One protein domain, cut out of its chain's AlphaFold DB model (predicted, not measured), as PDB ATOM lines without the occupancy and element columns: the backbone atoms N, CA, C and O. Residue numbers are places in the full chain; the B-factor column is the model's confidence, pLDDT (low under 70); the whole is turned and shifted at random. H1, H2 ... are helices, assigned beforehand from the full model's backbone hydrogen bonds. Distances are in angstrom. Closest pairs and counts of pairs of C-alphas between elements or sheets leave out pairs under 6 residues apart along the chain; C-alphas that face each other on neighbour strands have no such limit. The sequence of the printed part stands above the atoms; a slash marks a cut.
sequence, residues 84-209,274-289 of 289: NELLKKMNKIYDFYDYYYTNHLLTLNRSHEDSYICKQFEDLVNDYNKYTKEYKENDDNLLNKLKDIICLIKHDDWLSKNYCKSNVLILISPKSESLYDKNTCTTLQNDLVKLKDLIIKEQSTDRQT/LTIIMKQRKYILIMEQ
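AT A GLANCE: This is residues 84 to 209 and 274 to 289 of the 289 residues of the protein "VIR protein" of Plasmodium vivax (UniProt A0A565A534). Three helices, H1, H2 and H3, form an up-and-down bundle, and the short helices H4, H5 and H6 fold back beside it, H5 and H6 packing on H2. From H3 the long helix H7 leads away at a steep angle with H8 alongside part of it, and residues 204 to 209 of H7 stick out. The printed part has 142 residues with eight named helices, H1 to H8 in order along the chain, and no named strand; the class is all helix. The whole is compact, with a radius of gyration of the C-alphas of 15.5 A, yet elongated in outline, spanning 52 by 33 by 30 A.

IN THESE COORDINATES: H1, residues 84 to 108, begins with C-alpha 84 at (57.349, 68.734, 106.717) and is 34.8 A long from first to last C-alpha. H2, residues 114 to 134, measures 30.5 A, and H3, residues 140 to 154, 21.1 A. H4 holds residues 157 to 161, H5 residues 164 to 170 and H6 residues 174 to 177. H7, residues 182 to 209, measures 41.6 A and ends with C-alpha 209 at (32.940, 86.782, 139.954). H8, residues 274 to 286, measures 18.3 A and ends with C-alpha 286 at (50.407, 89.143, 115.186).

HOW THE PARTS SIT: H2 is the hub, touching H1, H3, H5 and H6. H1 and H2 form a helical hairpin at a shallow tilt of 16 degrees; their closest C-alphas, of Asn 103 and Gln 120, are 6.5 A apart. H2 and H3, also a hairpin, only just touch, with 3 pairs of C-alphas within 8 A, the closest being Thr 132 and Leu 146 at 7.6 A. H1 touches H3 with residues 89 to 97 alone, the same way at 14 degrees, closest at the C-alphas of Ile 93 and Lys 145, 7.2 A. H5 touches H2 between the C-alphas of Glu 122 and Val 168, 5.4 A, and H6 touches it between those of Asn 129 and Ser 176, 5.9 A. H4 touches no helix but is near H2. H7 touches H3 with residues 182 to 189 alone, at a steep tilt of 65 degrees; the closest C-alphas, of Cys 151 and Cys 185, are 5.6 A apart. H8 touches H7 at a shallow tilt of 19 degrees, opposite ways, closest at the C-alphas of Asp 191 and Leu 285, 6.3 A. H2 is apart from H7 and H8. Every O i to N i+4 pair is within hydrogen-bond range in H2, H3, H4, H5 and H8, against 18 of 21 in H1 and 21 of 24 in H7; H6 is too short for such a pair.

THE WHOLE: The two C-alphas farthest apart, of Glu 137 and Thr 209, are 52.0 A apart. Residues 210 to 273 are not printed, and C-alphas 209 and 274 are 15.1 A apart across the cut. Of the links that are printed whole, each is tight. The mean pLDDT of the printed part is 71.1; 54 residues are under 70, among them 101 to 113, 190 to 209 and 274 to 289.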
ATOM      1  N   ASN A  84      56.527  68.690 105.512       87.69
ATOM      2  CA  ASN A  84      57.349  68.734 106.717       87.69
ATOM      3  C   ASN A  84      58.227  69.996 106.795       87.69
ATOM      4  O   ASN A  84      58.544  70.429 107.903       87.69
ATOM      5  N   GLU A  85      58.640  70.575 105.664       85.50
ATOM      6  CA  GLU A  85      59.506  71.756 105.640       85.50
ATOM      7  C   GLU A  85      58.717  73.006 106.043       85.50
ATOM      8  O   GLU A  85      59.128  73.736 106.950       85.50
ATOM      9  N   LEU A  86      57.543  73.206 105.441       84.25
ATOM     10  CA  LEU A  86      56.619  74.277 105.789       84.25
ATOM     11  C   LEU A  86      56.194  74.178 107.257       84.25
ATOM     12  O   LEU A  86      56.257  75.169 107.988       84.25
ATOM     13  N   LEU A  87      55.836  72.979 107.729       84.88
ATOM     14  CA  LEU A  87      55.471  72.777 109.130       84.88
ATOM     15  C   LEU A  87      56.643  73.070 110.080       84.88
ATOM     16  O   LEU A  87      56.431  73.655 111.142       84.88
ATOM     17  N   LYS A  88      57.881  72.709 109.715       86.06
ATOM     18  CA  LYS A  88      59.084  73.032 110.502       86.06
ATOM     19  C   LYS A  88      59.288  74.547 110.607       86.06
ATOM     20  O   LYS A  88      59.527  75.039 111.710       86.06
ATOM     21  N   LYS A  89      59.149  75.278 109.496       84.06
ATOM     22  CA  LYS A  89      59.247  76.747 109.475       84.06
ATOM     23  C   LYS A  89      58.178  77.387 110.358       84.06
ATOM     24  O   LYS A  89      58.488  78.223 111.205       84.06
ATOM     25  N   MET A  90      56.928  76.942 110.216       81.75
ATOM     26  CA  MET A  90      55.822  77.429 111.042       81.75
ATOM     27  C   MET A  90      56.052  77.127 112.521       81.75
ATOM     28  O   MET A  90      55.948  78.043 113.329       81.75
ATOM     29  N   ASN A  91      56.430  75.896 112.882       83.81
ATOM     30  CA  ASN A  91      56.733  75.530 114.268       83.81
ATOM     31  C   ASN A  91      57.714  76.515 114.902       83.81
ATOM     32  O   ASN A  91      57.429  77.019 115.980       83.81
ATOM     33  N   LYS A  92      58.806  76.863 114.213       85.06
ATOM     34  CA  LYS A  92      59.799  77.770 114.793       85.06
ATOM     35  C   LYS A  92      59.271  79.196 114.979       85.06
ATOM     36  O   LYS A  92      59.552  79.808 116.003       85.06
ATOM     37  N   ILE A  93      58.461  79.701 114.045       81.69
ATOM     38  CA  ILE A  93      57.766  80.990 114.207       81.69
ATOM     39  C   ILE A  93      56.826  80.963 115.417       81.69
ATOM     40  O   ILE A  93      56.858  81.868 116.248       81.69
ATOM     41  N   TYR A  94      56.023  79.908 115.557       78.06
ATOM     42  CA  TYR A  94      55.143  79.728 116.709       78.06
ATOM     43  C   TYR A  94      55.922  79.589 118.020       78.06
ATOM     44  O   TYR A  94      55.512  80.169 119.020       78.06
ATOM     45  N   ASP A  95      57.060  78.896 118.017       82.25
ATOM     46  CA  ASP A  95      57.916  78.753 119.192       82.25
ATOM     47  C   ASP A  95      58.468  80.111 119.647       82.25
ATOM     48  O   ASP A  95      58.482  80.379 120.844       82.25
ATOM     49  N   PHE A  96      58.844  81.011 118.728       81.12
ATOM     50  CA  PHE A  96      59.255  82.374 119.090       81.12
ATOM     51  C   PHE A  96      58.136  83.156 119.785       81.12
ATOM     52  O   PHE A  96      58.370  83.812 120.802       81.12
ATOM     53  N   TYR A  97      56.907  83.057 119.280       75.75
ATOM     54  CA  TYR A  97      55.757  83.723 119.890       75.75
ATOM     55  C   TYR A  97      55.344  83.108 121.228       75.75
ATOM     56  O   TYR A  97      55.033  83.858 122.161       75.75
ATOM     57  N   ASP A  98      55.356  81.776 121.342       74.25
ATOM     58  CA  ASP A  98      55.090  81.053 122.589       74.25
ATOM     59  C   ASP A  98      56.172  81.367 123.629       74.25
ATOM     60  O   ASP A  98      55.835  81.587 124.793       74.25
ATOM     61  N   TYR A  99      57.442  81.470 123.226       73.88
ATOM     62  CA  TYR A  99      58.550  81.859 124.098       73.88
ATOM     63  C   TYR A  99      58.367  83.291 124.607       73.88
ATOM     64  O   TYR A  99      58.291  83.520 125.813       73.88
ATOM     65  N   TYR A 100      58.184  84.249 123.693       70.56
ATOM     66  CA  TYR A 100      57.913  85.647 124.032       70.56
ATOM     67  C   TYR A 100      56.612  85.816 124.846       70.56
ATOM     68  O   TYR A 100      56.418  86.795 125.556       70.56
ATOM     69  N   TYR A 101      55.661  84.884 124.773       68.88
ATOM     70  CA  TYR A 101      54.480  84.898 125.641       68.88
ATOM     71  C   TYR A 101      54.765  84.347 127.033       68.88
ATOM     72  O   TYR A 101      54.521  85.011 128.038       68.88
ATOM     73  N   THR A 102      55.241  83.111 127.071       63.25
ATOM     74  CA  THR A 102      55.298  82.298 128.282       63.25
ATOM     75  C   THR A 102      56.388  82.804 129.209       63.25
ATOM     76  O   THR A 102      56.157  82.927 130.406       63.25
ATOM     77  N   ASN A 103      57.541  83.162 128.646       60.19
ATOM     78  CA  ASN A 103      58.729  83.517 129.414       60.19
ATOM     79  C   ASN A 103      58.861  85.010 129.685       60.19
ATOM     80  O   ASN A 103      59.734  85.396 130.457       60.19
ATOM     81  N   HIS A 104      58.000  85.836 129.088       63.22
ATOM     82  CA  HIS A 104      57.990  87.275 129.315       63.22
ATOM     83  C   HIS A 104      56.653  87.754 129.900       63.22
ATOM     84  O   HIS A 104      56.602  88.204 131.036       63.22
ATOM     85  N   LEU A 105      55.523  87.592 129.208       59.09
ATOM     86  CA  LEU A 105      54.256  88.158 129.697       59.09
ATOM     87  C   LEU A 105      53.685  87.433 130.927       59.09
ATOM     88  O   LEU A 105      53.068  88.066 131.782       59.09
ATOM     89  N   LEU A 106      53.878  86.114 131.038       58.75
ATOM     90  CA  LEU A 106      53.396  85.357 132.202       58.75
ATOM     91  C   LEU A 106      54.369  85.383 133.386       58.75
ATOM     92  O   LEU A 106      53.924  85.353 134.532       58.75
ATOM     93  N   THR A 107      55.674  85.439 133.132       59.28
ATOM     94  CA  THR A 107      56.717  85.500 134.172       59.28
ATOM     95  C   THR A 107      56.761  86.860 134.862       59.28
ATOM     96  O   THR A 107      56.942  86.914 136.076       59.28
ATOM     97  N   LEU A 108      56.493  87.952 134.141       58.03
ATOM     98  CA  LEU A 108      56.353  89.277 134.750       58.03
ATOM     99  C   LEU A 108      55.227  89.353 135.777       58.03
ATOM    100  O   LEU A 108      55.355  90.031 136.791       58.03
ATOM    101  N   ASN A 109      54.157  88.590 135.564       54.31
ATOM    102  CA  ASN A 109      53.055  88.489 136.517       54.31
ATOM    103  C   ASN A 109      53.377  87.613 137.740       54.31
ATOM    104  O   ASN A 109      52.554  87.517 138.649       54.31
ATOM    105  N   ARG A 110      54.537  86.945 137.765       54.38
ATOM    106  CA  ARG A 110      54.955  86.013 138.824       54.38
ATOM    107  C   ARG A 110      56.113  86.533 139.679       54.38
ATOM    108  O   ARG A 110      56.650  85.766 140.470       54.38
ATOM    109  N   SER A 111      56.473  87.813 139.547       60.25
ATOM    110  CA  SER A 111      57.528  88.464 140.343       60.25
ATOM    111  C   SER A 111      58.869  87.715 140.306       60.25
ATOM    112  O   SER A 111      59.531  87.565 141.332       60.25
ATOM    113  N   HIS A 112      59.253  87.193 139.138       64.81
ATOM    114  CA  HIS A 112      60.569  86.577 138.963       64.81
ATOM    115  C   HIS A 112      61.688  87.624 139.018       64.81
ATOM    116  O   HIS A 112      61.472  88.783 138.669       64.81
ATOM    117  N   GLU A 113      62.887  87.200 139.424       69.56
ATOM    118  CA  GLU A 113      64.073  88.059 139.417       69.56
ATOM    119  C   GLU A 113      64.412  88.538 137.999       69.56
ATOM    120  O   GLU A 113      64.369  87.761 137.038       69.56
ATOM    121  N   ASP A 114      64.828  89.801 137.884       74.31
ATOM    122  CA  ASP A 114      65.192  90.418 136.604       74.31
ATOM    123  C   ASP A 114      66.277  89.627 135.854       74.31
ATOM    124  O   ASP A 114      66.256  89.544 134.627       74.31
ATOM    125  N   SER A 115      67.190  88.985 136.589       77.88
ATOM    126  CA  SER A 115      68.268  88.149 136.046       77.88
ATOM    127  C   SER A 115      67.737  86.950 135.243       77.88
ATOM    128  O   SER A 115      68.268  86.621 134.179       77.88
ATOM    129  N   TYR A 116      66.658  86.319 135.714       78.50
ATOM    130  CA  TYR A 116      66.030  85.184 135.046       78.50
ATOM    131  C   TYR A 116      65.362  85.625 133.746       78.50
ATOM    132  O   TYR A 116      65.596  85.024 132.697       78.50
ATOM    133  N   ILE A 117      64.575  86.701 133.804       76.00
ATOM    134  CA  ILE A 117      63.869  87.245 132.637       76.00
ATOM    135  C   ILE A 117      64.880  87.728 131.589       76.00
ATOM    136  O   ILE A 117      64.695  87.481 130.398       76.00
ATOM    137  N   CYS A 118      65.998  88.315 132.026       79.69
ATOM    138  CA  CYS A 118      67.100  88.670 131.143       79.69
ATOM    139  C   CYS A 118      67.651  87.493 130.366       79.69
ATOM    140  O   CYS A 118      67.705  87.537 129.139       79.69
ATOM    141  N   LYS A 119      67.999  86.418 131.073       81.88
ATOM    142  CA  LYS A 119      68.503  85.207 130.436       81.88
ATOM    143  C   LYS A 119      67.505  84.646 129.423       81.88
ATOM    144  O   LYS A 119      67.912  84.199 128.357       81.88
ATOM    145  N   GLN A 120      66.203  84.723 129.714       81.12
ATOM    146  CA  GLN A 120      65.190  84.301 128.746       81.12
ATOM    147  C   GLN A 120      65.229  85.155 127.465       81.12
ATOM    148  O   GLN A 120      65.191  84.634 126.352       81.12
ATOM    149  N   PHE A 121      65.347  86.476 127.582       82.12
ATOM    150  CA  PHE A 121      65.486  87.327 126.400       82.12
ATOM    151  C   PHE A 121      66.787  87.088 125.626       82.12
ATOM    152  O   PHE A 121      66.764  87.106 124.395       82.12
ATOM    153  N   GLU A 122      67.902  86.839 126.313       86.50
ATOM    154  CA  GLU A 122      69.170  86.483 125.668       86.50
ATOM    155  C   GLU A 122      69.033  85.187 124.857       86.50
ATOM    156  O   GLU A 122      69.396  85.152 123.677       86.50
ATOM    157  N   ASP A 123      68.437  84.149 125.447       86.25
ATOM    158  CA  ASP A 123      68.162  82.876 124.776       86.25
ATOM    159  C   ASP A 123      67.254  83.078 123.548       86.25
ATOM    160  O   ASP A 123      67.547  82.558 122.468       86.25
ATOM    161  N   LEU A 124      66.198  83.896 123.670       86.38
ATOM    162  CA  LEU A 124      65.306  84.245 122.560       86.38
ATOM    163  C   LEU A 124      66.056  84.914 121.401       86.38
ATOM    164  O   LEU A 124      65.870  84.530 120.243       86.38
ATOM    165  N   VAL A 125      66.894  85.914 121.693       89.62
ATOM    166  CA  VAL A 125      67.661  86.641 120.669       89.62
ATOM    167  C   VAL A 125      68.677  85.724 119.995       89.62
ATOM    168  O   VAL A 125      68.809  85.749 118.769       89.62
ATOM    169  N   ASN A 126      69.356  84.869 120.758       90.56
ATOM    170  CA  ASN A 126      70.308  83.901 120.218       90.56
ATOM    171  C   ASN A 126      69.631  82.905 119.266       90.56
ATOM    172  O   ASN A 126      70.112  82.679 118.148       90.56
ATOM    173  N   ASP A 127      68.477  82.369 119.661       89.62
ATOM    174  CA  ASP A 127      67.682  81.482 118.817       89.62
ATOM    175  C   ASP A 127      67.164  82.191 117.558       89.62
ATOM    176  O   ASP A 127      67.211  81.626 116.459       89.62
ATOM    177  N   TYR A 128      66.713  83.443 117.694       89.94
ATOM    178  CA  TYR A 128      66.261  84.270 116.576       89.94
ATOM    179  C   TYR A 128      67.387  84.531 115.571       89.94
ATOM    180  O   TYR A 128      67.201  84.358 114.364       89.94
ATOM    181  N   ASN A 129      68.581  84.880 116.054       91.44
ATOM    182  CA  ASN A 129      69.761  85.089 115.220       91.44
ATOM    183  C   ASN A 129      70.142  83.830 114.442       91.44
ATOM    184  O   ASN A 129      70.402  83.899 113.237       91.44
ATOM    185  N   LYS A 130      70.164  82.675 115.115       90.38
ATOM    186  CA  LYS A 130      70.475  81.389 114.483       90.38
ATOM    187  C   LYS A 130      69.479  81.074 113.371       90.38
ATOM    188  O   LYS A 130      69.891  80.737 112.262       90.38
ATOM    189  N   TYR A 131      68.189  81.234 113.645       88.06
ATOM    190  CA  TYR A 131      67.142  80.949 112.671       88.06
ATOM    191  C   TYR A 131      67.164  81.923 111.485       88.06
ATOM    192  O   TYR A 131      67.117  81.510 110.329       88.06
ATOM    193  N   THR A 132      67.355  83.216 111.748       87.69
ATOM    194  CA  THR A 132      67.507  84.239 110.702       87.69
ATOM    195  C   THR A 132      68.742  83.987 109.833       87.69
ATOM    196  O   THR A 132      68.752  84.282 108.635       87.69
ATOM    197  N   LYS A 133      69.803  83.402 110.405       86.06
ATOM    198  CA  LYS A 133      70.975  82.976 109.640       86.06
ATOM    199  C   LYS A 133      70.644  81.840 108.671       86.06
ATOM    200  O   LYS A 133      71.116  81.921 107.538       86.06
ATOM    201  N   GLU A 134      69.848  80.863 109.097       82.75
ATOM    202  CA  GLU A 134      69.499  79.649 108.345       82.75
ATOM    203  C   GLU A 134      68.553  79.913 107.154       82.75
ATOM    204  O   GLU A 134      68.725  79.283 106.117       82.75
ATOM    205  N   TYR A 135      67.613  80.866 107.246       73.75
ATOM    206  CA  TYR A 135      66.484  80.964 106.293       73.75
ATOM    207  C   TYR A 135      66.408  82.240 105.425       73.75
ATOM    208  O   TYR A 135      65.333  82.592 104.946       73.75
ATOM    209  N   LYS A 136      67.508  82.966 105.190       61.97
ATOM    210  CA  LYS A 136      67.411  84.342 104.643       61.97
ATOM    211  C   LYS A 136      67.202  84.502 103.134       61.97
ATOM    212  O   LYS A 136      67.317  85.636 102.689       61.97
ATOM    213  N   GLU A 137      66.947  83.458 102.344       58.66
ATOM    214  CA  GLU A 137      67.156  83.621 100.893       58.66
ATOM    215  C   GLU A 137      65.968  83.475  99.940       58.66
ATOM    216  O   GLU A 137      66.137  83.977  98.845       58.66
ATOM    217  N   ASN A 138      64.770  82.957 100.272       62.25
ATOM    218  CA  ASN A 138      63.696  82.852  99.245       62.25
ATOM    219  C   ASN A 138      62.225  82.823  99.746       62.25
ATOM    220  O   ASN A 138      61.345  82.415  98.991       62.25
ATOM    221  N   ASP A 139      61.913  83.193 100.996       72.31
ATOM    222  CA  ASP A 139      60.537  83.089 101.531       72.31
ATOM    223  C   ASP A 139      60.067  84.412 102.160       72.31
ATOM    224  O   ASP A 139      60.309  84.680 103.340       72.31
ATOM    225  N   ASP A 140      59.394  85.242 101.358       75.06
ATOM    226  CA  ASP A 140      58.892  86.563 101.766       75.06
ATOM    227  C   ASP A 140      57.905  86.486 102.942       75.06
ATOM    228  O   ASP A 140      57.890  87.363 103.811       75.06
ATOM    229  N   ASN A 141      57.111  85.413 103.022       73.44
ATOM    230  CA  ASN A 141      56.145  85.223 104.104       73.44
ATOM    231  C   ASN A 141      56.855  84.920 105.423       73.44
ATOM    232  O   ASN A 141      56.535  85.509 106.460       73.44
ATOM    233  N   LEU A 142      57.843  84.021 105.387       78.75
ATOM    234  CA  LEU A 142      58.677  83.736 106.548       78.75
ATOM    235  C   LEU A 142      59.444  84.984 106.990       78.75
ATOM    236  O   LEU A 142      59.506  85.278 108.185       78.75
ATOM    237  N   LEU A 143      59.988  85.732 106.029       80.81
ATOM    238  CA  LEU A 143      60.722  86.961 106.283       80.81
ATOM    239  C   LEU A 143      59.854  87.974 107.026       80.81
ATOM    240  O   LEU A 143      60.280  88.478 108.061       80.81
ATOM    241  N   ASN A 144      58.632  88.226 106.549       78.31
ATOM    242  CA  ASN A 144      57.707  89.159 107.190       78.31
ATOM    243  C   ASN A 144      57.396  88.751 108.636       78.31
ATOM    244  O   ASN A 144      57.487  89.587 109.531       78.31
ATOM    245  N   LYS A 145      57.170  87.459 108.910       80.06
ATOM    246  CA  LYS A 145      56.949  86.991 110.292       80.06
ATOM    247  C   LYS A 145      58.192  87.118 111.178       80.06
ATOM    248  O   LYS A 145      58.061  87.314 112.383       80.06
ATOM    249  N   LEU A 146      59.396  87.050 110.611       85.00
ATOM    250  CA  LEU A 146      60.625  87.346 111.351       85.00
ATOM    251  C   LEU A 146      60.789  88.842 111.647       85.00
ATOM    252  O   LEU A 146      61.354  89.164 112.694       85.00
ATOM    253  N   LYS A 147      60.281  89.742 110.788       86.19
ATOM    254  CA  LYS A 147      60.236  91.191 111.070       86.19
ATOM    255  C   LYS A 147      59.341  91.493 112.272       86.19
ATOM    256  O   LYS A 147      59.723  92.274 113.142       86.19
ATOM    257  N   ASP A 148      58.201  90.813 112.361       82.06
ATOM    258  CA  ASP A 148      57.284  90.942 113.497       82.06
ATOM    259  C   ASP A 148      57.988  90.559 114.813       82.06
ATOM    260  O   ASP A 148      57.957  91.306 115.789       82.06
ATOM    261  N   ILE A 149      58.715  89.435 114.838       83.19
ATOM    262  CA  ILE A 149      59.412  88.959 116.045       83.19
ATOM    263  C   ILE A 149      60.510  89.928 116.503       83.19
ATOM    264  O   ILE A 149      60.577  90.251 117.690       83.19
ATOM    265  N   ILE A 150      61.362  90.424 115.596       87.88
ATOM    266  CA  ILE A 150      62.409  91.386 115.987       87.88
ATOM    267  C   ILE A 150      61.805  92.701 116.478       87.88
ATOM    268  O   ILE A 150      62.358  93.341 117.373       87.88
ATOM    269  N   CYS A 151      60.636  93.073 115.955       85.50
ATOM    270  CA  CYS A 151      59.884  94.203 116.460       85.50
ATOM    271  C   CYS A 151      59.458  94.014 117.921       85.50
ATOM    272  O   CYS A 151      59.709  94.894 118.747       85.50
ATOM    273  N   LEU A 152      58.869  92.854 118.243       81.00
ATOM    274  CA  LEU A 152      58.448  92.507 119.605       81.00
ATOM    275  C   LEU A 152      59.604  92.586 120.597       81.00
ATOM    276  O   LEU A 152      59.444  93.123 121.685       81.00
ATOM    277  N   ILE A 153      60.773  92.075 120.207       83.12
ATOM    278  CA  ILE A 153      61.968  92.087 121.052       83.12
ATOM    279  C   ILE A 153      62.445  93.525 121.284       83.12
ATOM    280  O   ILE A 153      62.672  93.927 122.420       83.12
ATOM    281  N   LYS A 154      62.600  94.333 120.228       85.06
ATOM    282  CA  LYS A 154      63.210  95.672 120.349       85.06
ATOM    283  C   LYS A 154      62.329  96.680 121.076       85.06
ATOM    284  O   LYS A 154      62.851  97.599 121.707       85.06
ATOM    285  N   HIS A 155      61.014  96.512 120.977       80.44
ATOM    286  CA  HIS A 155      60.024  97.420 121.557       80.44
ATOM    287  C   HIS A 155      59.369  96.877 122.815       80.44
ATOM    288  O   HIS A 155      58.309  97.347 123.227       80.44
ATOM    289  N   ASP A 156      59.997  95.891 123.436       78.38
ATOM    290  CA  ASP A 156      59.502  95.369 124.683       78.38
ATOM    291  C   ASP A 156      59.623  96.410 125.815       78.38
ATOM    292  O   ASP A 156      60.702  96.949 126.102       78.38
ATOM    293  N   ASP A 157      58.494  96.709 126.466       75.25
ATOM    294  CA  ASP A 157      58.424  97.692 127.552       75.25
ATOM    295  C   ASP A 157      59.262  97.274 128.762       75.25
ATOM    296  O   ASP A 157      59.804  98.136 129.457       75.25
ATOM    297  N   TRP A 158      59.359  95.969 129.041       74.81
ATOM    298  CA  TRP A 158      60.147  95.471 130.161       74.81
ATOM    299  C   TRP A 158      61.634  95.609 129.871       74.81
ATOM    300  O   TRP A 158      62.362  96.124 130.719       74.81
ATOM    301  N   LEU A 159      62.076  95.263 128.655       75.31
ATOM    302  CA  LEU A 159      63.455  95.536 128.239       75.31
ATOM    303  C   LEU A 159      63.758  97.031 128.312       75.31
ATOM    304  O   LEU A 159      64.842  97.409 128.727       75.31
ATOM    305  N   SER A 160      62.805  97.903 127.978       70.88
ATOM    306  CA  SER A 160      63.017  99.354 128.039       70.88
ATOM    307  C   SER A 160      63.148  99.930 129.450       70.88
ATOM    308  O   SER A 160      63.726 101.006 129.596       70.88
ATOM    309  N   LYS A 161      62.637  99.235 130.469       71.19
ATOM    310  CA  LYS A 161      62.624  99.687 131.868       71.19
ATOM    311  C   LYS A 161      63.706  99.037 132.733       71.19
ATOM    312  O   LYS A 161      63.901  99.479 133.859       71.19
ATOM    313  N   ASN A 162      64.405  98.026 132.215       72.81
ATOM    314  CA  ASN A 162      65.374  97.240 132.975       72.81
ATOM    315  C   ASN A 162      66.784  97.315 132.388       72.81
ATOM    316  O   ASN A 162      66.981  97.487 131.184       72.81
ATOM    317  N   TYR A 163      67.782  97.114 133.252       70.19
ATOM    318  CA  TYR A 163      69.211  97.117 132.898       70.19
ATOM    319  C   TYR A 163      69.578  96.064 131.839       70.19
ATOM    320  O   TYR A 163      70.608  96.159 131.181       70.19
ATOM    321  N   CYS A 164      68.693  95.093 131.628       74.12
ATOM    322  CA  CYS A 164      68.781  94.076 130.596       74.12
ATOM    323  C   CYS A 164      68.949  94.607 129.170       74.12
ATOM    324  O   CYS A 164      69.515  93.930 128.309       74.12
ATOM    325  N   LYS A 165      68.408  95.806 128.910       70.81
ATOM    326  CA  LYS A 165      68.273  96.370 127.567       70.81
ATOM    327  C   LYS A 165      69.574  96.348 126.783       70.81
ATOM    328  O   LYS A 165      69.589  95.941 125.624       70.81
ATOM    329  N   SER A 166      70.652  96.817 127.413       68.38
ATOM    330  CA  SER A 166      71.950  96.935 126.759       68.38
ATOM    331  C   SER A 166      72.481  95.562 126.369       68.38
ATOM    332  O   SER A 166      72.943  95.399 125.250       68.38
ATOM    333  N   ASN A 167      72.337  94.558 127.232       74.19
ATOM    334  CA  ASN A 167      72.908  93.234 126.991       74.19
ATOM    335  C   ASN A 167      72.128  92.473 125.915       74.19
ATOM    336  O   ASN A 167      72.730  91.943 124.988       74.19
ATOM    337  N   VAL A 168      70.795  92.493 125.970       83.44
ATOM    338  CA  VAL A 168      69.940  91.759 125.023       83.44
ATOM    339  C   VAL A 168      69.991  92.362 123.619       83.44
ATOM    340  O   VAL A 168      70.110  91.630 122.637       83.44
ATOM    341  N   LEU A 169      69.908  93.690 123.491       84.19
ATOM    342  CA  LEU A 169      69.855  94.324 122.169       84.19
ATOM    343  C   LEU A 169      71.203  94.272 121.437       84.19
ATOM    344  O   LEU A 169      71.211  94.188 120.213       84.19
ATOM    345  N   ILE A 170      72.329  94.258 122.162       87.06
ATOM    346  CA  ILE A 170      73.666  94.084 121.566       87.06
ATOM    347  C   ILE A 170      73.829  92.689 120.944       87.06
ATOM    348  O   ILE A 170      74.580  92.534 119.983       87.06
ATOM    349  N   LEU A 171      73.110  91.675 121.441       89.38
ATOM    350  CA  LEU A 171      73.169  90.326 120.876       89.38
ATOM    351  C   LEU A 171      72.516  90.232 119.496       89.38
ATOM    352  O   LEU A 171      72.767  89.262 118.785       89.38
ATOM    353  N   ILE A 172      71.684  91.194 119.083       90.38
ATOM    354  CA  ILE A 172      71.030  91.164 117.771       90.38
ATOM    355  C   ILE A 172      72.101  91.234 116.677       90.38
ATOM    356  O   ILE A 172      72.834  92.211 116.541       90.38
ATOM    357  N   SER A 173      72.190  90.178 115.864       91.12
ATOM    358  CA  SER A 173      73.196  90.113 114.802       91.12
ATOM    359  C   SER A 173      72.920  91.150 113.702       91.12
ATOM    360  O   SER A 173      71.753  91.450 113.443       91.12
ATOM    361  N   PRO A 174      73.930  91.616 112.939       90.06
ATOM    362  CA  PRO A 174      73.703  92.524 111.806       90.06
ATOM    363  C   PRO A 174      72.685  91.987 110.784       90.06
ATOM    364  O   PRO A 174      71.925  92.736 110.171       90.06
ATOM    365  N   LYS A 175      72.636  90.658 110.621       86.44
ATOM    366  CA  LYS A 175      71.688  89.986 109.726       86.44
ATOM    367  C   LYS A 175      70.250  90.107 110.236       86.44
ATOM    368  O   LYS A 175      69.365  90.427 109.449       86.44
ATOM    369  N   SER A 176      70.041  89.885 111.528       88.81
ATOM    370  CA  SER A 176      68.768  90.099 112.224       88.81
ATOM    371  C   SER A 176      68.349  91.566 112.214       88.81
ATOM    372  O   SER A 176      67.199  91.880 111.925       88.81
ATOM    373  N   GLU A 177      69.302  92.467 112.447       89.56
ATOM    374  CA  GLU A 177      69.073  93.910 112.455       89.56
ATOM    375  C   GLU A 177      68.570  94.409 111.096       89.56
ATOM    376  O   GLU A 177      67.656  95.222 111.042       89.56
ATOM    377  N   SER A 178      69.072  93.847 109.990       89.00
ATOM    378  CA  SER A 178      68.595  94.196 108.642       89.00
ATOM    379  C   SER A 178      67.124  93.844 108.366       89.00
ATOM    380  O   SER A 178      66.574  94.310 107.371       89.00
ATOM    381  N   LEU A 179      66.492  93.010 109.202       87.06
ATOM    382  CA  LEU A 179      65.065  92.690 109.090       87.06
ATOM    383  C   LEU A 179      64.174  93.700 109.812       87.06
ATOM    384  O   LEU A 179      62.973  93.745 109.558       87.06
ATOM    385  N   TYR A 180      64.736  94.493 110.718       87.88
ATOM    386  CA  TYR A 180      63.966  95.466 111.468       87.88
ATOM    387  C   TYR A 180      63.502  96.607 110.555       87.88
ATOM    388  O   TYR A 180      64.314  97.339 109.992       87.88
ATOM    389  N   ASP A 181      62.185  96.791 110.467       84.19
ATOM    390  CA  ASP A 181      61.565  97.944 109.825       84.19
ATOM    391  C   ASP A 181      60.673  98.692 110.822       84.19
ATOM    392  O   ASP A 181      59.681  98.166 111.333       84.19
ATOM    393  N   LYS A 182      61.022  99.955 111.078       81.25
ATOM    394  CA  LYS A 182      60.316 100.823 112.025       81.25
ATOM    395  C   LYS A 182      58.866 101.091 111.599       81.25
ATOM    396  O   LYS A 182      57.999 101.226 112.464       81.25
ATOM    397  N   ASN A 183      58.599 101.162 110.295       77.00
ATOM    398  CA  ASN A 183      57.259 101.454 109.791       77.00
ATOM    399  C   ASN A 183      56.323 100.265 110.030       77.00
ATOM    400  O   ASN A 183      55.291 100.431 110.678       77.00
ATOM    401  N   THR A 184      56.738  99.061 109.623       71.62
ATOM    402  CA  THR A 184      56.007  97.807 109.893       71.62
ATOM    403  C   THR A 184      55.781  97.599 111.398       71.62
ATOM    404  O   THR A 184      54.696  97.211 111.832       71.62
ATOM    405  N   CYS A 185      56.772  97.959 112.218       79.62
ATOM    406  CA  CYS A 185      56.691  97.863 113.672       79.62
ATOM    407  C   CYS A 185      55.557  98.660 114.319       79.62
ATOM    408  O   CYS A 185      54.954  98.204 115.290       79.62
ATOM    409  N   THR A 186      55.277  99.856 113.804       76.00
ATOM    410  CA  THR A 186      54.348 100.793 114.450       76.00
ATOM    411  C   THR A 186      52.930 100.214 114.505       76.00
ATOM    412  O   THR A 186      52.230 100.366 115.506       76.00
ATOM    413  N   THR A 187      52.520  99.484 113.464       69.44
ATOM    414  CA  THR A 187      51.224  98.792 113.423       69.44
ATOM    415  C   THR A 187      51.145  97.696 114.484       69.44
ATOM    416  O   THR A 187      50.229  97.702 115.305       69.44
ATOM    417  N   LEU A 188      52.158  96.825 114.543       70.38
ATOM    418  CA  LEU A 188      52.214  95.717 115.499       70.38
ATOM    419  C   LEU A 188      52.179  96.204 116.957       70.38
ATOM    420  O   LEU A 188      51.500  95.619 117.800       70.38
ATOM    421  N   GLN A 189      52.877  97.301 117.263       71.12
ATOM    422  CA  GLN A 189      52.869  97.901 118.599       71.12
ATOM    423  C   GLN A 189      51.467  98.345 119.031       71.12
ATOM    424  O   GLN A 189      51.060  98.073 120.161       71.12
ATOM    425  N   ASN A 190      50.706  98.979 118.135       67.31
ATOM    426  CA  ASN A 190      49.343  99.418 118.433       67.31
ATOM    427  C   ASN A 190      48.418  98.234 118.755       67.31
ATOM    428  O   ASN A 190      47.568  98.333 119.643       67.31
ATOM    429  N   ASP A 191      48.598  97.102 118.079       68.19
ATOM    430  CA  ASP A 191      47.781  95.910 118.311       68.19
ATOM    431  C   ASP A 191      48.153  95.188 119.608       68.19
ATOM    432  O   ASP A 191      47.273  94.707 120.327       68.19
ATOM    433  N   LEU A 192      49.434  95.197 119.987       67.38
ATOM    434  CA  LEU A 192      49.872  94.711 121.299       67.38
ATOM    435  C   LEU A 192      49.308  95.543 122.449       67.38
ATOM    436  O   LEU A 192      48.963  94.976 123.483       67.38
ATOM    437  N   VAL A 193      49.210  96.866 122.292       67.81
ATOM    438  CA  VAL A 193      48.608  97.743 123.310       67.81
ATOM    439  C   VAL A 193      47.135  97.388 123.507       67.81
ATOM    440  O   VAL A 193      46.732  97.064 124.623       67.81
ATOM    441  N   LYS A 194      46.357  97.315 122.417       65.00
ATOM    442  CA  LYS A 194      44.948  96.881 122.474       65.00
ATOM    443  C   LYS A 194      44.806  95.500 123.124       65.00
ATOM    444  O   LYS A 194      43.874  95.268 123.891       65.00
ATOM    445  N   LEU A 195      45.726  94.576 122.835       62.00
ATOM    446  CA  LEU A 195      45.728  93.241 123.431       62.00
ATOM    447  C   LEU A 195      45.990  93.270 124.936       62.00
ATOM    448  O   LEU A 195      45.282  92.594 125.682       62.00
ATOM    449  N   LYS A 196      46.999  94.026 125.387       65.38
ATOM    450  CA  LYS A 196      47.307  94.190 126.814       65.38
ATOM    451  C   LYS A 196      46.081  94.719 127.563       65.38
ATOM    452  O   LYS A 196      45.720  94.157 128.594       65.38
ATOM    453  N   ASP A 197      45.378  95.696 126.992       63.53
ATOM    454  CA  ASP A 197      44.145  96.242 127.569       63.53
ATOM    455  C   ASP A 197      43.017  95.203 127.659       63.53
ATOM    456  O   ASP A 197      42.300  95.141 128.660       63.53
ATOM    457  N   LEU A 198      42.858  94.354 126.637       59.72
ATOM    458  CA  LEU A 198      41.884  93.256 126.655       59.72
ATOM    459  C   LEU A 198      42.213  92.209 127.727       59.72
ATOM    460  O   LEU A 198      41.305  91.734 128.408       59.72
ATOM    461  N   ILE A 199      43.494  91.874 127.898       57.41
ATOM    462  CA  ILE A 199      43.958  90.930 128.926       57.41
ATOM    463  C   ILE A 199      43.652  91.469 130.326       57.41
ATOM    464  O   ILE A 199      43.112  90.741 131.158       57.41
ATOM    465  N   ILE A 200      43.954  92.745 130.575       61.78
ATOM    466  CA  ILE A 200      43.686  93.397 131.863       61.78
ATOM    467  C   ILE A 200      42.180  93.393 132.164       61.78
ATOM    468  O   ILE A 200      41.773  93.067 133.281       61.78
ATOM    469  N   LYS A 201      41.341  93.689 131.161       59.56
ATOM    470  CA  LYS A 201      39.876  93.660 131.301       59.56
ATOM    471  C   LYS A 201      39.358  92.264 131.653       59.56
ATOM    472  O   LYS A 201      38.622  92.130 132.628       59.56
ATOM    473  N   GLU A 202      39.773  91.219 130.938       56.41
ATOM    474  CA  GLU A 202      39.338  89.844 131.238       56.41
ATOM    475  C   GLU A 202      39.762  89.398 132.645       56.41
ATOM    476  O   GLU A 202      38.934  88.903 133.407       56.41
ATOM    477  N   GLN A 203      40.999  89.693 133.052       54.72
ATOM    478  CA  GLN A 203      41.497  89.355 134.391       54.72
ATOM    479  C   GLN A 203      40.773  90.102 135.521       54.72
ATOM    480  O   GLN A 203      40.634  89.576 136.626       54.72
ATOM    481  N   SER A 204      40.304  91.328 135.266       52.50
ATOM    482  CA  SER A 204      39.506  92.085 136.238       52.50
ATOM    483  C   SER A 204      38.086  91.529 136.406       52.50
ATOM    484  O   SER A 204      37.534  91.577 137.506       52.50
ATOM    485  N   THR A 205      37.534  90.918 135.353       46.19
ATOM    486  CA  THR A 205      36.173  90.355 135.345       46.19
ATOM    487  C   THR A 205      36.105  89.024 136.112       46.19
ATOM    488  O   THR A 205      35.133  88.752 136.819       46.19
ATOM    489  N   ASP A 206      37.181  88.229 136.059       43.69
ATOM    490  CA  ASP A 206      37.322  86.978 136.824       43.69
ATOM    491  C   ASP A 206      37.463  87.217 138.342       43.69
ATOM    492  O   ASP A 206      37.023  86.400 139.149       43.69
ATOM    493  N   ARG A 207      38.039  88.357 138.759       41.22
ATOM    494  CA  ARG A 207      38.164  88.716 140.186       41.22
ATOM    495  C   ARG A 207      36.848  89.173 140.814       41.22
ATOM    496  O   ARG A 207      36.650  88.955 142.003       41.22
ATOM    497  N   GLN A 208      35.952  89.783 140.039       41.69
ATOM    498  CA  GLN A 208      34.634  90.198 140.538       41.69
ATOM    499  C   GLN A 208      33.678  89.008 140.700       41.69
ATOM    500  O   GLN A 208      32.925  88.950 141.668       41.69
ATOM    501  N   THR A 209      33.774  87.991 139.837       37.28
ATOM    502  CA  THR A 209      32.940  86.782 139.954       37.28
ATOM    503  C   THR A 209      33.336  85.863 141.114       37.28
ATOM    504  O   THR A 209      32.491  85.097 141.569       37.28
ATOM    505  N   LEU A 274      40.987  79.747 128.939       33.16
ATOM    506  CA  LEU A 274      41.607  81.071 129.049       33.16
ATOM    507  C   LEU A 274      42.993  81.087 128.393       33.16
ATOM    508  O   LEU A 274      43.276  81.946 127.569       33.16
ATOM    509  N   THR A 275      43.816  80.065 128.652       42.22
ATOM    510  CA  THR A 275      45.130  79.890 128.004       42.22
ATOM    511  C   THR A 275      44.990  79.765 126.485       42.22
ATOM    512  O   THR A 275      45.775  80.326 125.724       42.22
ATOM    513  N   ILE A 276      43.953  79.059 126.035       39.12
ATOM    514  CA  ILE A 276      43.610  78.886 124.627       39.12
ATOM    515  C   ILE A 276      43.101  80.208 124.015       39.12
ATOM    516  O   ILE A 276      43.573  80.566 122.945       39.12
ATOM    517  N   ILE A 277      42.240  80.976 124.697       39.72
ATOM    518  CA  ILE A 277      41.762  82.308 124.250       39.72
ATOM    519  C   ILE A 277      42.907  83.326 124.180       39.72
ATOM    520  O   ILE A 277      43.015  84.074 123.210       39.72
ATOM    521  N   MET A 278      43.791  83.332 125.176       42.97
ATOM    522  CA  MET A 278      44.948  84.227 125.228       42.97
ATOM    523  C   MET A 278      45.985  83.878 124.158       42.97
ATOM    524  O   MET A 278      46.502  84.779 123.500       42.97
ATOM    525  N   LYS A 279      46.229  82.582 123.902       47.41
ATOM    526  CA  LYS A 279      47.005  82.141 122.732       47.41
ATOM    527  C   LYS A 279      46.328  82.597 121.433       47.41
ATOM    528  O   LYS A 279      46.986  83.173 120.579       47.41
ATOM    529  N   GLN A 280      45.013  82.421 121.302       47.03
ATOM    530  CA  GLN A 280      44.251  82.760 120.093       47.03
ATOM    531  C   GLN A 280      44.270  84.249 119.758       47.03
ATOM    532  O   GLN A 280      44.642  84.599 118.642       47.03
ATOM    533  N   ARG A 281      43.938  85.139 120.700       44.72
ATOM    534  CA  ARG A 281      43.972  86.591 120.451       44.72
ATOM    535  C   ARG A 281      45.384  87.086 120.143       44.72
ATOM    536  O   ARG A 281      45.551  87.945 119.285       44.72
ATOM    537  N   LYS A 282      46.405  86.497 120.773       52.12
ATOM    538  CA  LYS A 282      47.807  86.845 120.525       52.12
ATOM    539  C   LYS A 282      48.293  86.402 119.138       52.12
ATOM    540  O   LYS A 282      48.927  87.195 118.452       52.12
ATOM    541  N   TYR A 283      47.961  85.189 118.691       45.25
ATOM    542  CA  TYR A 283      48.323  84.708 117.348       45.25
ATOM    543  C   TYR A 283      47.546  85.409 116.226       45.25
ATOM    544  O   TYR A 283      48.090  85.621 115.146       45.25
ATOM    545  N   ILE A 284      46.294  85.799 116.482       41.06
ATOM    546  CA  ILE A 284      45.441  86.489 115.504       41.06
ATOM    547  C   ILE A 284      45.905  87.938 115.268       41.06
ATOM    548  O   ILE A 284      45.933  88.364 114.114       41.06
ATOM    549  N   LEU A 285      46.327  88.665 116.313       41.38
ATOM    550  CA  LEU A 285      46.807  90.055 116.194       41.38
ATOM    551  C   LEU A 285      48.207  90.167 115.574       41.38
ATOM    552  O   LEU A 285      48.523  91.127 114.893       41.38
ATOM    553  N   ILE A 286      49.049  89.158 115.749       40.62
ATOM    554  CA  ILE A 286      50.407  89.143 115.186       40.62
ATOM    555  C   ILE A 286      50.406  88.731 113.695       40.62
ATOM    556  O   ILE A 286      51.347  88.967 112.944       40.62
ATOM    557  N   MET A 287      49.310  88.140 113.220       38.50
ATOM    558  CA  MET A 287      49.101  87.820 111.805       38.50
ATOM    559  C   MET A 287      48.434  88.982 111.033       38.50
ATOM    560  O   MET A 287      47.970  88.777 109.915       38.50
ATOM    561  N   GLU A 288      48.346  90.193 111.606       38.41
ATOM    562  CA  GLU A 288      47.953  91.437 110.919       38.41
ATOM    563  C   GLU A 288      49.067  91.959 109.999       38.41
ATOM    564  O   GLU A 288      49.731  92.934 110.332       38.41
ATOM    565  N   GLN A 289      49.254  91.279 108.859       38.53
ATOM    566  CA  GLN A 289      49.790  91.739 107.560       38.53
ATOM    567  C   GLN A 289      50.199  90.514 106.740       38.53
ATOM    568  O   GLN A 289      50.943  89.653 107.284       38.53
TER     569      GLN A 289